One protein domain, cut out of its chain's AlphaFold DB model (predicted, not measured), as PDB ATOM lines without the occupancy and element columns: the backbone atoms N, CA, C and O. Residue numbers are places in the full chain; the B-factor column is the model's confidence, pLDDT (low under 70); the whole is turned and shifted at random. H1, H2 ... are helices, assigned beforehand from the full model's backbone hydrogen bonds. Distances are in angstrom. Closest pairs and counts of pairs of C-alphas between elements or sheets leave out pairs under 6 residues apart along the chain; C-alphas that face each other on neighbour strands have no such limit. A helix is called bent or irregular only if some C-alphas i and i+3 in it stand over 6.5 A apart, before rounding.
ATOM      1  N   GLN A   2     291.173 384.798 407.883       68.00
ATOM      2  CA  GLN A   2     291.880 385.114 409.142       68.00
ATOM      3  C   GLN A   2     292.299 383.877 409.967       68.00
ATOM      4  O   GLN A   2     293.438 383.820 410.416       68.00
ATOM      5  N   HIS A   3     291.449 382.847 410.065       69.81
ATOM      6  CA  HIS A   3     291.794 381.588 410.748       69.81
ATOM      7  C   HIS A   3     293.023 380.873 410.164       69.81
ATOM      8  O   HIS A   3     293.817 380.310 410.907       69.81
ATOM      9  N   LEU A   4     293.197 380.906 408.837       74.75
ATOM     10  CA  LEU A   4     294.355 380.293 408.186       74.75
ATOM     11  C   LEU A   4     295.624 381.107 408.456       74.75
ATOM     12  O   LEU A   4     296.672 380.538 408.727       74.75
ATOM     13  N   ALA A   5     295.532 382.439 408.422       77.12
ATOM     14  CA  ALA A   5     296.664 383.299 408.753       77.12
ATOM     15  C   ALA A   5     297.133 383.069 410.200       77.12
ATOM     16  O   ALA A   5     298.325 382.908 410.440       77.12
ATOM     17  N   GLN A   6     296.197 382.966 411.148       78.12
ATOM     18  CA  GLN A   6     296.502 382.654 412.548       78.12
ATOM     19  C   GLN A   6     297.116 381.255 412.713       78.12
ATOM     20  O   GLN A   6     298.103 381.096 413.429       78.12
ATOM     21  N   SER A   7     296.584 380.239 412.024       80.94
ATOM     22  CA  SER A   7     297.105 378.871 412.134       80.94
ATOM     23  C   SER A   7     298.466 378.685 411.467       80.94
ATOM     24  O   SER A   7     299.257 377.870 411.930       80.94
ATOM     25  N   ILE A   8     298.778 379.448 410.415       83.38
ATOM     26  CA  ILE A   8     300.106 379.422 409.790       83.38
ATOM     27  C   ILE A   8     301.163 379.981 410.744       83.38
ATOM     28  O   ILE A   8     302.305 379.515 410.766       83.38
ATOM     29  N   VAL A   9     300.784 380.962 411.555       82.75
ATOM     30  CA  VAL A   9     301.665 381.574 412.546       82.75
ATOM     31  C   VAL A   9     301.915 380.646 413.742       82.75
ATOM     32  O   VAL A   9     303.022 380.631 414.283       82.75
ATOM     33  N   ALA A  10     300.957 379.783 414.090       76.56
ATOM     34  CA  ALA A  10     301.178 378.710 415.057       76.56
ATOM     35  C   ALA A  10     302.262 377.741 414.553       76.56
ATOM     36  O   ALA A  10     302.216 377.272 413.417       76.56
ATOM     37  N   THR A  11     303.282 377.463 415.372       75.75
ATOM     38  CA  THR A  11     304.415 376.566 415.037       75.75
ATOM     39  C   THR A  11     304.027 375.100 414.880       75.75
ATOM     40  O   THR A  11     304.818 374.311 414.363       75.75
ATOM     41  N   ASP A  12     302.806 374.744 415.272       86.25
ATOM     42  CA  ASP A  12     302.351 373.367 415.343       86.25
ATOM     43  C   ASP A  12     301.682 372.910 414.046       86.25
ATOM     44  O   ASP A  12     300.617 373.386 413.641       86.25
ATOM     45  N   LYS A  13     302.289 371.899 413.415       88.94
ATOM     46  CA  LYS A  13     301.763 371.272 412.196       88.94
ATOM     47  C   LYS A  13     300.347 370.717 412.387       88.94
ATOM     48  O   LYS A  13     299.541 370.808 411.468       88.94
ATOM     49  N   SER A  14     300.045 370.141 413.553       90.50
ATOM     50  CA  SER A  14     298.721 369.584 413.863       90.50
ATOM     51  C   SER A  14     297.632 370.655 413.836       90.50
ATOM     52  O   SER A  14     296.596 370.448 413.212       90.50
ATOM     53  N   THR A  15     297.892 371.812 414.447       89.81
ATOM     54  CA  THR A  15     296.972 372.956 414.482       89.81
ATOM     55  C   THR A  15     296.740 373.517 413.084       89.81
ATOM     56  O   THR A  15     295.607 373.816 412.707       89.81
ATOM     57  N   PHE A  16     297.794 373.600 412.270       90.56
ATOM     58  CA  PHE A  16     297.671 373.983 410.866       90.56
ATOM     59  C   PHE A  16     296.826 372.986 410.056       90.56
ATOM     60  O   PHE A  16     295.905 373.389 409.345       90.56
ATOM     61  N   ASP A  17     297.091 371.682 410.189       91.94
ATOM     62  CA  ASP A  17     296.325 370.632 409.507       91.94
ATOM     63  C   ASP A  17     294.847 370.631 409.929       91.94
ATOM     64  O   ASP A  17     293.965 370.432 409.087       91.94
ATOM     65  N   GLN A  18     294.572 370.887 411.210       92.31
ATOM     66  CA  GLN A  18     293.222 371.051 411.735       92.31
ATOM     67  C   GLN A  18     292.533 372.278 411.129       92.31
ATOM     68  O   GLN A  18     291.433 372.150 410.597       92.31
ATOM     69  N   ALA A  19     293.196 373.436 411.112       91.50
ATOM     70  CA  ALA A  19     292.649 374.653 410.515       91.50
ATOM     71  C   ALA A  19     292.334 374.483 409.019       91.50
ATOM     72  O   ALA A  19     291.324 374.991 408.535       91.50
ATOM     73  N   LEU A  20     293.161 373.733 408.281       92.69
ATOM     74  CA  LEU A  20     292.880 373.377 406.888       92.69
ATOM     75  C   LEU A  20     291.641 372.482 406.742       92.69
ATOM     76  O   LEU A  20     290.885 372.652 405.788       92.69
ATOM     77  N   ASN A  21     291.424 371.541 407.666       92.19
ATOM     78  CA  ASN A  21     290.241 370.674 407.657       92.19
ATOM     79  C   ASN A  21     288.957 371.427 408.030       92.19
ATOM     80  O   ASN A  21     287.887 371.102 407.523       92.19
ATOM     81  N   GLU A  22     289.060 372.429 408.900       93.06
ATOM     82  CA  GLU A  22     287.936 373.270 409.323       93.06
ATOM     83  C   GLU A  22     287.608 374.385 408.317       93.06
ATOM     84  O   GLU A  22     286.576 375.054 408.431       93.06
ATOM     85  N   MET A  23     288.460 374.587 407.306       91.81
ATOM     86  CA  MET A  23     288.280 375.641 406.321       91.81
ATOM     87  C   MET A  23     287.041 375.380 405.455       91.81
ATOM     88  O   MET A  23     286.946 374.397 404.720       91.81
ATOM     89  N   LYS A  24     286.085 376.307 405.524       94.19
ATOM     90  CA  LYS A  24     284.861 376.284 404.718       94.19
ATOM     91  C   LYS A  24     285.041 377.108 403.450       94.19
ATOM     92  O   LYS A  24     285.800 378.075 403.429       94.19
ATOM     93  N   LEU A  25     284.314 376.725 402.406       94.00
ATOM     94  CA  LEU A  25     284.244 377.481 401.164       94.00
ATOM     95  C   LEU A  25     283.424 378.760 401.396       94.00
ATOM     96  O   LEU A  25     282.218 378.682 401.613       94.00
ATOM     97  N   ASP A  26     284.073 379.921 401.360       94.62
ATOM     98  CA  ASP A  26     283.404 381.223 401.400       94.62
ATOM     99  C   ASP A  26     282.991 381.703 399.997       94.62
ATOM    100  O   ASP A  26     283.508 381.233 398.979       94.62
ATOM    101  N   ASP A  27     282.062 382.660 399.932       95.81
ATOM    102  CA  ASP A  27     281.514 383.158 398.664       95.81
ATOM    103  C   ASP A  27     282.560 383.838 397.771       95.81
ATOM    104  O   ASP A  27     282.457 383.772 396.543       95.81
ATOM    105  N   VAL A  28     283.578 384.477 398.359       94.12
ATOM    106  CA  VAL A  28     284.656 385.128 397.599       94.12
ATOM    107  C   VAL A  28     285.536 384.062 396.956       94.12
ATOM    108  O   VAL A  28     285.749 384.082 395.743       94.12
ATOM    109  N   THR A  29     285.967 383.069 397.733       93.94
ATOM    110  CA  THR A  29     286.726 381.919 397.232       93.94
ATOM    111  C   THR A  29     285.939 381.153 396.170       93.94
ATOM    112  O   THR A  29     286.498 380.792 395.134       93.94
ATOM    113  N   ARG A  30     284.631 380.955 396.368       95.50
ATOM    114  CA  ARG A  30     283.749 380.324 395.380       95.50
ATOM    115  C   ARG A  30     283.729 381.095 394.061       95.50
ATOM    116  O   ARG A  30     283.925 380.485 393.013       95.50
ATOM    117  N   LYS A  31     283.555 382.421 394.095       95.69
ATOM    118  CA  LYS A  31     283.605 383.274 392.891       95.69
ATOM    119  C   LYS A  31     284.958 383.194 392.185       95.69
ATOM    120  O   LYS A  31     284.984 383.052 390.966       95.69
ATOM    121  N   ASN A  32     286.058 383.216 392.933       95.38
ATOM    122  CA  ASN A  32     287.403 383.117 392.362       95.38
ATOM    123  C   ASN A  32     287.635 381.758 391.684       95.38
ATOM    124  O   ASN A  32     288.135 381.707 390.565       95.38
ATOM    125  N   ILE A  33     287.208 380.657 392.313       94.75
ATOM    126  CA  ILE A  33     287.298 379.317 391.712       94.75
ATOM    127  C   ILE A  33     286.440 379.231 390.445       94.75
ATOM    128  O   ILE A  33     286.873 378.652 389.455       94.75
ATOM    129  N   LEU A  34     285.243 379.826 390.435       94.56
ATOM    130  CA  LEU A  34     284.402 379.870 389.235       94.56
ATOM    131  C   LEU A  34     285.072 380.624 388.077       94.56
ATOM    132  O   LEU A  34     284.989 380.174 386.934       94.56
ATOM    133  N   GLN A  35     285.748 381.740 388.368       94.94
ATOM    134  CA  GLN A  35     286.516 382.496 387.372       94.94
ATOM    135  C   GLN A  35     287.690 381.678 386.817       94.94
ATOM    136  O   GLN A  35     287.909 381.660 385.605       94.94
ATOM    137  N   GLU A  36     288.409 380.966 387.684       92.94
ATOM    138  CA  GLU A  36     289.544 380.115 387.308       92.94
ATOM    139  C   GLU A  36     289.113 378.899 386.478       92.94
ATOM    140  O   GLU A  36     289.746 378.571 385.477       92.94
ATOM    141  N   LEU A  37     287.991 378.270 386.841       91.19
ATOM    142  CA  LEU A  37     287.436 377.116 386.133       91.19
ATOM    143  C   LEU A  37     286.979 377.433 384.704       91.19
ATOM    144  O   LEU A  37     286.797 376.499 383.922       91.19
ATOM    145  N   ARG A  38     286.757 378.716 384.369       91.81
ATOM    146  CA  ARG A  38     286.270 379.178 383.053       91.81
ATOM    147  C   ARG A  38     285.120 378.308 382.527       91.81
ATOM    148  O   ARG A  38     285.136 377.837 381.388       91.81
ATOM    149  N   VAL A  39     284.139 378.051 383.395       88.31
ATOM    150  CA  VAL A  39     283.036 377.122 383.118       88.31
ATOM    151  C   VAL A  39     282.281 377.571 381.867       88.31
ATOM    152  O   VAL A  39     281.849 378.718 381.765       88.31
ATOM    153  N   ARG A  40     282.111 376.654 380.910       89.31
ATOM    154  CA  ARG A  40     281.347 376.930 379.691       89.31
ATOM    155  C   ARG A  40     279.870 377.195 380.015       89.31
ATOM    156  O   ARG A  40     279.312 376.533 380.893       89.31
ATOM    157  N   PRO A  41     279.204 378.102 379.283       88.81
ATOM    158  CA  PRO A  41     277.760 378.260 379.399       88.81
ATOM    159  C   PRO A  41     277.053 376.942 379.040       88.81
ATOM    160  O   PRO A  41     277.463 376.249 378.109       88.81
ATOM    161  N   GLY A  42     276.005 376.590 379.791       92.56
ATOM    162  CA  GLY A  42     275.213 375.366 379.584       92.56
ATOM    163  C   GLY A  42     275.571 374.181 380.488       92.56
ATOM    164  O   GLY A  42     274.881 373.164 380.450       92.56
ATOM    165  N   VAL A  43     276.601 374.292 381.332       94.50
ATOM    166  CA  VAL A  43     276.890 373.282 382.365       94.50
ATOM    167  C   VAL A  43     275.846 373.364 383.482       94.50
ATOM    168  O   VAL A  43     275.507 374.452 383.950       94.50
ATOM    169  N   ALA A  44     275.342 372.213 383.931       97.31
ATOM    170  CA  ALA A  44     274.358 372.154 385.008       97.31
ATOM    171  C   ALA A  44     274.944 372.699 386.321       97.31
ATOM    172  O   ALA A  44     276.059 372.343 386.703       97.31
ATOM    173  N   ALA A  45     274.170 373.502 387.058       94.81
ATOM    174  CA  ALA A  45     274.627 374.130 388.302       94.81
ATOM    175  C   ALA A  45     275.176 373.113 389.322       94.81
ATOM    176  O   ALA A  45     276.182 373.365 389.972       94.81
ATOM    177  N   THR A  46     274.587 371.917 389.403       97.25
ATOM    178  CA  THR A  46     275.060 370.835 390.283       97.25
ATOM    179  C   THR A  46     276.465 370.342 389.929       97.25
ATOM    180  O   THR A  46     277.265 370.061 390.820       97.25
ATOM    181  N   GLN A  47     276.796 370.265 388.637       96.75
ATOM    182  CA  GLN A  47     278.137 369.900 388.174       96.75
ATOM    183  C   GLN A  47     279.137 371.015 388.467       96.75
ATOM    184  O   GLN A  47     280.265 370.731 388.868       96.75
ATOM    185  N   VAL A  48     278.715 372.273 388.317       96.25
ATOM    186  CA  VAL A  48     279.529 373.435 388.683       96.25
ATOM    187  C   VAL A  48     279.891 373.391 390.165       96.25
ATOM    188  O   VAL A  48     281.073 373.466 390.496       96.25
ATOM    189  N   GLU A  49     278.921 373.165 391.053       96.81
ATOM    190  CA  GLU A  49     279.192 373.025 392.489       96.81
ATOM    191  C   GLU A  49     280.145 371.866 392.793       96.81
ATOM    192  O   GLU A  49     281.054 372.004 393.612       96.81
ATOM    193  N   HIS A  50     279.998 370.736 392.098       97.50
ATOM    194  CA  HIS A  50     280.902 369.601 392.269       97.50
ATOM    195  C   HIS A  50     282.341 369.938 391.841       97.50
ATOM    196  O   HIS A  50     283.298 369.573 392.528       97.50
ATOM    197  N   LEU A  51     282.509 370.659 390.729       96.38
ATOM    198  CA  LEU A  51     283.818 371.112 390.254       96.38
ATOM    199  C   LEU A  51     284.456 372.112 391.217       96.38
ATOM    200  O   LEU A  51     285.650 371.992 391.502       96.38
ATOM    201  N   VAL A  52     283.669 373.051 391.747       97.00
ATOM    202  CA  VAL A  52     284.122 374.018 392.752       97.00
ATOM    203  C   VAL A  52     284.586 373.294 394.015       97.00
ATOM    204  O   VAL A  52     285.709 373.517 394.468       97.00
ATOM    205  N   ALA A  53     283.776 372.376 394.549       96.62
ATOM    206  CA  ALA A  53     284.119 371.605 395.743       96.62
ATOM    207  C   ALA A  53     285.385 370.756 395.535       96.62
ATOM    208  O   ALA A  53     286.266 370.715 396.400       96.62
ATOM    209  N   LYS A  54     285.515 370.112 394.366       97.31
ATOM    210  CA  LYS A  54     286.699 369.321 394.006       97.31
ATOM    211  C   LYS A  54     287.955 370.190 393.914       97.31
ATOM    212  O   LYS A  54     288.989 369.799 394.451       97.31
ATOM    213  N   ASN A  55     287.867 371.361 393.281       96.75
ATOM    214  CA  ASN A  55     288.988 372.298 393.190       96.75
ATOM    215  C   ASN A  55     289.403 372.824 394.561       96.75
ATOM    216  O   ASN A  55     290.586 372.804 394.892       96.75
ATOM    217  N   PHE A  56     288.438 373.226 395.386       96.69
ATOM    218  CA  PHE A  56     288.704 373.692 396.743       96.69
ATOM    219  C   PHE A  56     289.434 372.632 397.580       96.69
ATOM    220  O   PHE A  56     290.472 372.917 398.175       96.69
ATOM    221  N   LYS A  57     288.964 371.378 397.545       96.69
ATOM    222  CA  LYS A  57     289.642 370.253 398.206       96.69
ATOM    223  C   LYS A  57     291.053 370.016 397.654       96.69
ATOM    224  O   LYS A  57     291.966 369.723 398.422       96.69
ATOM    225  N   GLY A  58     291.239 370.159 396.341       96.25
ATOM    226  CA  GLY A  58     292.552 370.105 395.693       96.25
ATOM    227  C   GLY A  58     293.513 371.158 396.245       96.25
ATOM    228  O   GLY A  58     294.614 370.809 396.666       96.25
ATOM    229  N   LYS A  59     293.066 372.416 396.348       94.94
ATOM    230  CA  LYS A  59     293.851 373.518 396.930       94.94
ATOM    231  C   LYS A  59     294.215 373.257 398.393       94.94
ATOM    232  O   LYS A  59     295.361 373.461 398.772       94.94
ATOM    233  N   ILE A  60     293.291 372.727 399.202       94.94
ATOM    234  CA  ILE A  60     293.586 372.326 400.592       94.94
ATOM    235  C   ILE A  60     294.690 371.264 400.645       94.94
ATOM    236  O   ILE A  60     295.637 371.386 401.423       94.94
ATOM    237  N   ASN A  61     294.594 370.227 399.810       95.56
ATOM    238  CA  ASN A  61     295.607 369.175 399.759       95.56
ATOM    239  C   ASN A  61     296.968 369.708 399.295       95.56
ATOM    240  O   ASN A  61     297.990 369.295 399.838       95.56
ATOM    241  N   GLN A  62     296.981 370.645 398.346       93.62
ATOM    242  CA  GLN A  62     298.200 371.304 397.883       93.62
ATOM    243  C   GLN A  62     298.853 372.146 398.989       93.62
ATOM    244  O   GLN A  62     300.062 372.061 399.194       93.62
ATOM    245  N   LEU A  63     298.067 372.912 399.754       92.38
ATOM    246  CA  LEU A  63     298.573 373.653 400.917       92.38
ATOM    247  C   LEU A  63     299.196 372.704 401.953       92.38
ATOM    248  O   LEU A  63     300.277 372.970 402.474       92.38
ATOM    249  N   ARG A  64     298.557 371.555 402.201       92.12
ATOM    250  CA  ARG A  64     299.098 370.526 403.096       92.12
ATOM    251  C   ARG A  64     300.417 369.939 402.583       92.12
ATOM    252  O   ARG A  64     301.329 369.741 403.382       92.12
ATOM    253  N   SER A  65     300.523 369.661 401.283       92.81
ATOM    254  CA  SER A  65     301.729 369.067 400.689       92.81
ATOM    255  C   SER A  65     302.902 370.042 400.599       92.81
ATOM    256  O   SER A  65     304.043 369.615 400.737       92.81
ATOM    257  N   LEU A  66     302.635 371.337 400.395       93.19
ATOM    258  CA  LEU A  66     303.662 372.387 400.463       93.19
ATOM    259  C   LEU A  66     304.264 372.476 401.870       93.19
ATOM    260  O   LEU A  66     305.469 372.658 402.039       93.19
ATOM    261  N   GLY A  67     303.416 372.298 402.884       89.50
ATOM    262  CA  GLY A  67     303.815 372.298 404.279       89.50
ATOM    263  C   GLY A  67     303.995 373.701 404.858       89.50
ATOM    264  O   GLY A  67     304.191 374.699 404.164       89.50
ATOM    265  N   LEU A  68     303.945 373.762 406.188       88.81
ATOM    266  CA  LEU A  68     303.900 375.010 406.950       88.81
ATOM    267  C   LEU A  68     305.107 375.928 406.693       88.81
ATOM    268  O   LEU A  68     304.954 377.140 406.594       88.81
ATOM    269  N   ARG A  69     306.313 375.356 406.562       86.25
ATOM    270  CA  ARG A  69     307.555 376.128 406.384       86.25
ATOM    271  C   ARG A  69     307.559 376.920 405.076       86.25
ATOM    272  O   ARG A  69     307.911 378.092 405.088       86.25
ATOM    273  N   VAL A  70     307.162 376.283 403.973       91.75
ATOM    274  CA  VAL A  70     307.132 376.918 402.647       91.75
ATOM    275  C   VAL A  70     306.059 378.000 402.611       91.75
ATOM    276  O   VAL A  70     306.315 379.100 402.135       91.75
ATOM    277  N   LEU A  71     304.886 377.724 403.189       89.75
ATOM    278  CA  LEU A  71     303.799 378.700 403.256       89.75
ATOM    279  C   LEU A  71     304.159 379.932 404.091       89.75
ATOM    280  O   LEU A  71     303.789 381.039 403.718       89.75
ATOM    281  N   ARG A  72     304.908 379.764 405.187       87.94
ATOM    282  CA  ARG A  72     305.433 380.900 405.960       87.94
ATOM    283  C   ARG A  72     306.400 381.752 405.154       87.94
ATOM    284  O   ARG A  72     306.261 382.966 405.180       87.94
ATOM    285  N   ALA A  73     307.340 381.121 404.452       88.50
ATOM    286  CA  ALA A  73     308.303 381.837 403.622       88.50
ATOM    287  C   ALA A  73     307.593 382.645 402.524       88.50
ATOM    288  O   ALA A  73     307.814 383.844 402.419       88.50
ATOM    289  N   ALA A  74     306.655 382.026 401.801       88.44
ATOM    290  CA  ALA A  74     305.874 382.711 400.770       88.44
ATOM    291  C   ALA A  74     305.045 383.880 401.333       88.44
ATOM    292  O   ALA A  74     304.977 384.947 400.735       88.44
ATOM    293  N   LEU A  75     304.433 383.716 402.512       87.12
ATOM    294  CA  LEU A  75     303.698 384.810 403.155       87.12
ATOM    295  C   LEU A  75     304.605 385.938 403.645       87.12
ATOM    296  O   LEU A  75     304.155 387.077 403.695       87.12
ATOM    297  N   GLN A  76     305.848 385.638 404.018       87.94
ATOM    298  CA  GLN A  76     306.825 386.647 404.418       87.94
ATOM    299  C   GLN A  76     307.302 387.493 403.227       87.94
ATOM    300  O   GLN A  76     307.666 388.645 403.428       87.94
ATOM    301  N   GLU A  77     307.265 386.946 402.008       89.25
ATOM    302  CA  GLU A  77     307.566 387.682 400.770       89.25
ATOM    303  C   GLU A  77     306.398 388.575 400.319       89.25
ATOM    304  O   GLU A  77     306.613 389.694 399.859       89.25
ATOM    305  N   GLU A  78     305.160 388.098 400.467       87.38
ATOM    306  CA  GLU A  78     303.960 388.808 399.997       87.38
ATOM    307  C   GLU A  78     303.439 389.863 400.988       87.38
ATOM    308  O   GLU A  78     302.785 390.833 400.595       87.38
ATOM    309  N   LEU A  79     303.674 389.678 402.291       86.12
ATOM    310  CA  LEU A  79     303.208 390.600 403.326       86.12
ATOM    311  C   LEU A  79     304.302 391.605 403.710       86.12
ATOM    312  O   LEU A  79     305.475 391.248 403.765       86.12
TER     313      LEU A  79
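AT A GLANCE: This is residues 2 to 79 of the 223 residues of the protein "Hypothetical protein" of Alexandrium catenella (UniProt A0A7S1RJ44). One long helix, H4, is bent into an L, and three short helices pack on it: the helical hairpin of H1 and H2 by the bend, and H3 crossing the long arm H4a farther from the bend. H4a makes most of the long axis, the short arm H4b turns away across it, and residues 41 to 47 stick out at the far end. The printed part has 78 residues with four named helices in the order H1, H2, H3, H4 and no named strand, in the class all helix. It is loose, with a radius of gyration of the C-alphas of 14.5 A, and elongated, spanning 46 by 24 by 21 A.

HOW THE PARTS SIT: The hub is H4, residues 45 to 78, which touches three other helices. By its hydrogen bonds it was assigned as one helix, but it is bent: C-alphas 65 and 68 are 8.9 A apart. Its arms, H4a at residues 45 to 65 and H4b at residues 68 to 78, stand about perpendicular, at 78 degrees. H2, residues 13 to 22, touches H4a at residues 60 to 64 alone, at a shallow tilt of 6 degrees, opposite ways; the closest C-alphas, those of Leu 20 and Ile 60, are 6.4 A apart. H1, residues 2 to 9, forms a helical hairpin with H2 at a shallow tilt of 15 degrees, and their closest C-alphas, those of Ser 7 and Phe 16, are 5.1 A apart. H1 also touches H4b, at a steep tilt of 67 degrees, only just short of about perpendicular; the closest C-alphas, those of Ile 8 and Leu 68, are 6.5 A apart. H3, residues 27 to 37, touches H4a at residues 52 to 56 alone, about perpendicular at 84 degrees, with the closest C-alphas, those of Ile 33 and Val 52, 6.3 A apart. The helix packing is part aligned, part crossed, with two of four touching pairs at a shallow tilt. H3 is apart from H1, H2 and H4b. In H1, H2, H3, H4a and H4b every O i to N i+4 pair is within hydrogen-bond range.

IN THESE COORDINATES: H4a runs 30.2 A from C-alpha 45 at (274.627, 374.130, 388.302) to C-alpha 65 at (301.729, 369.067, 400.689). H4b is 15.5 A long and ends with C-alpha 78 at (303.960, 388.808, 399.997). H3 is 15.1 A long and H2 14.3 A. H1, 10.9 A long, begins with C-alpha 2 at (291.880, 385.114, 409.142).

THE WHOLE: The two C-alphas farthest apart, those of Thr 11 and Gly 42, are 45.9 A apart. The printed part has no cut. The links from H1 to H2 and from H2 to H3 are tight, and that from H3 to H4 is short. Residues 41 to 47, of which 45 to 47 belong to H4, stand free. The mean pLDDT of the printed part is 90.7, and residues 2 to 3 are under 70.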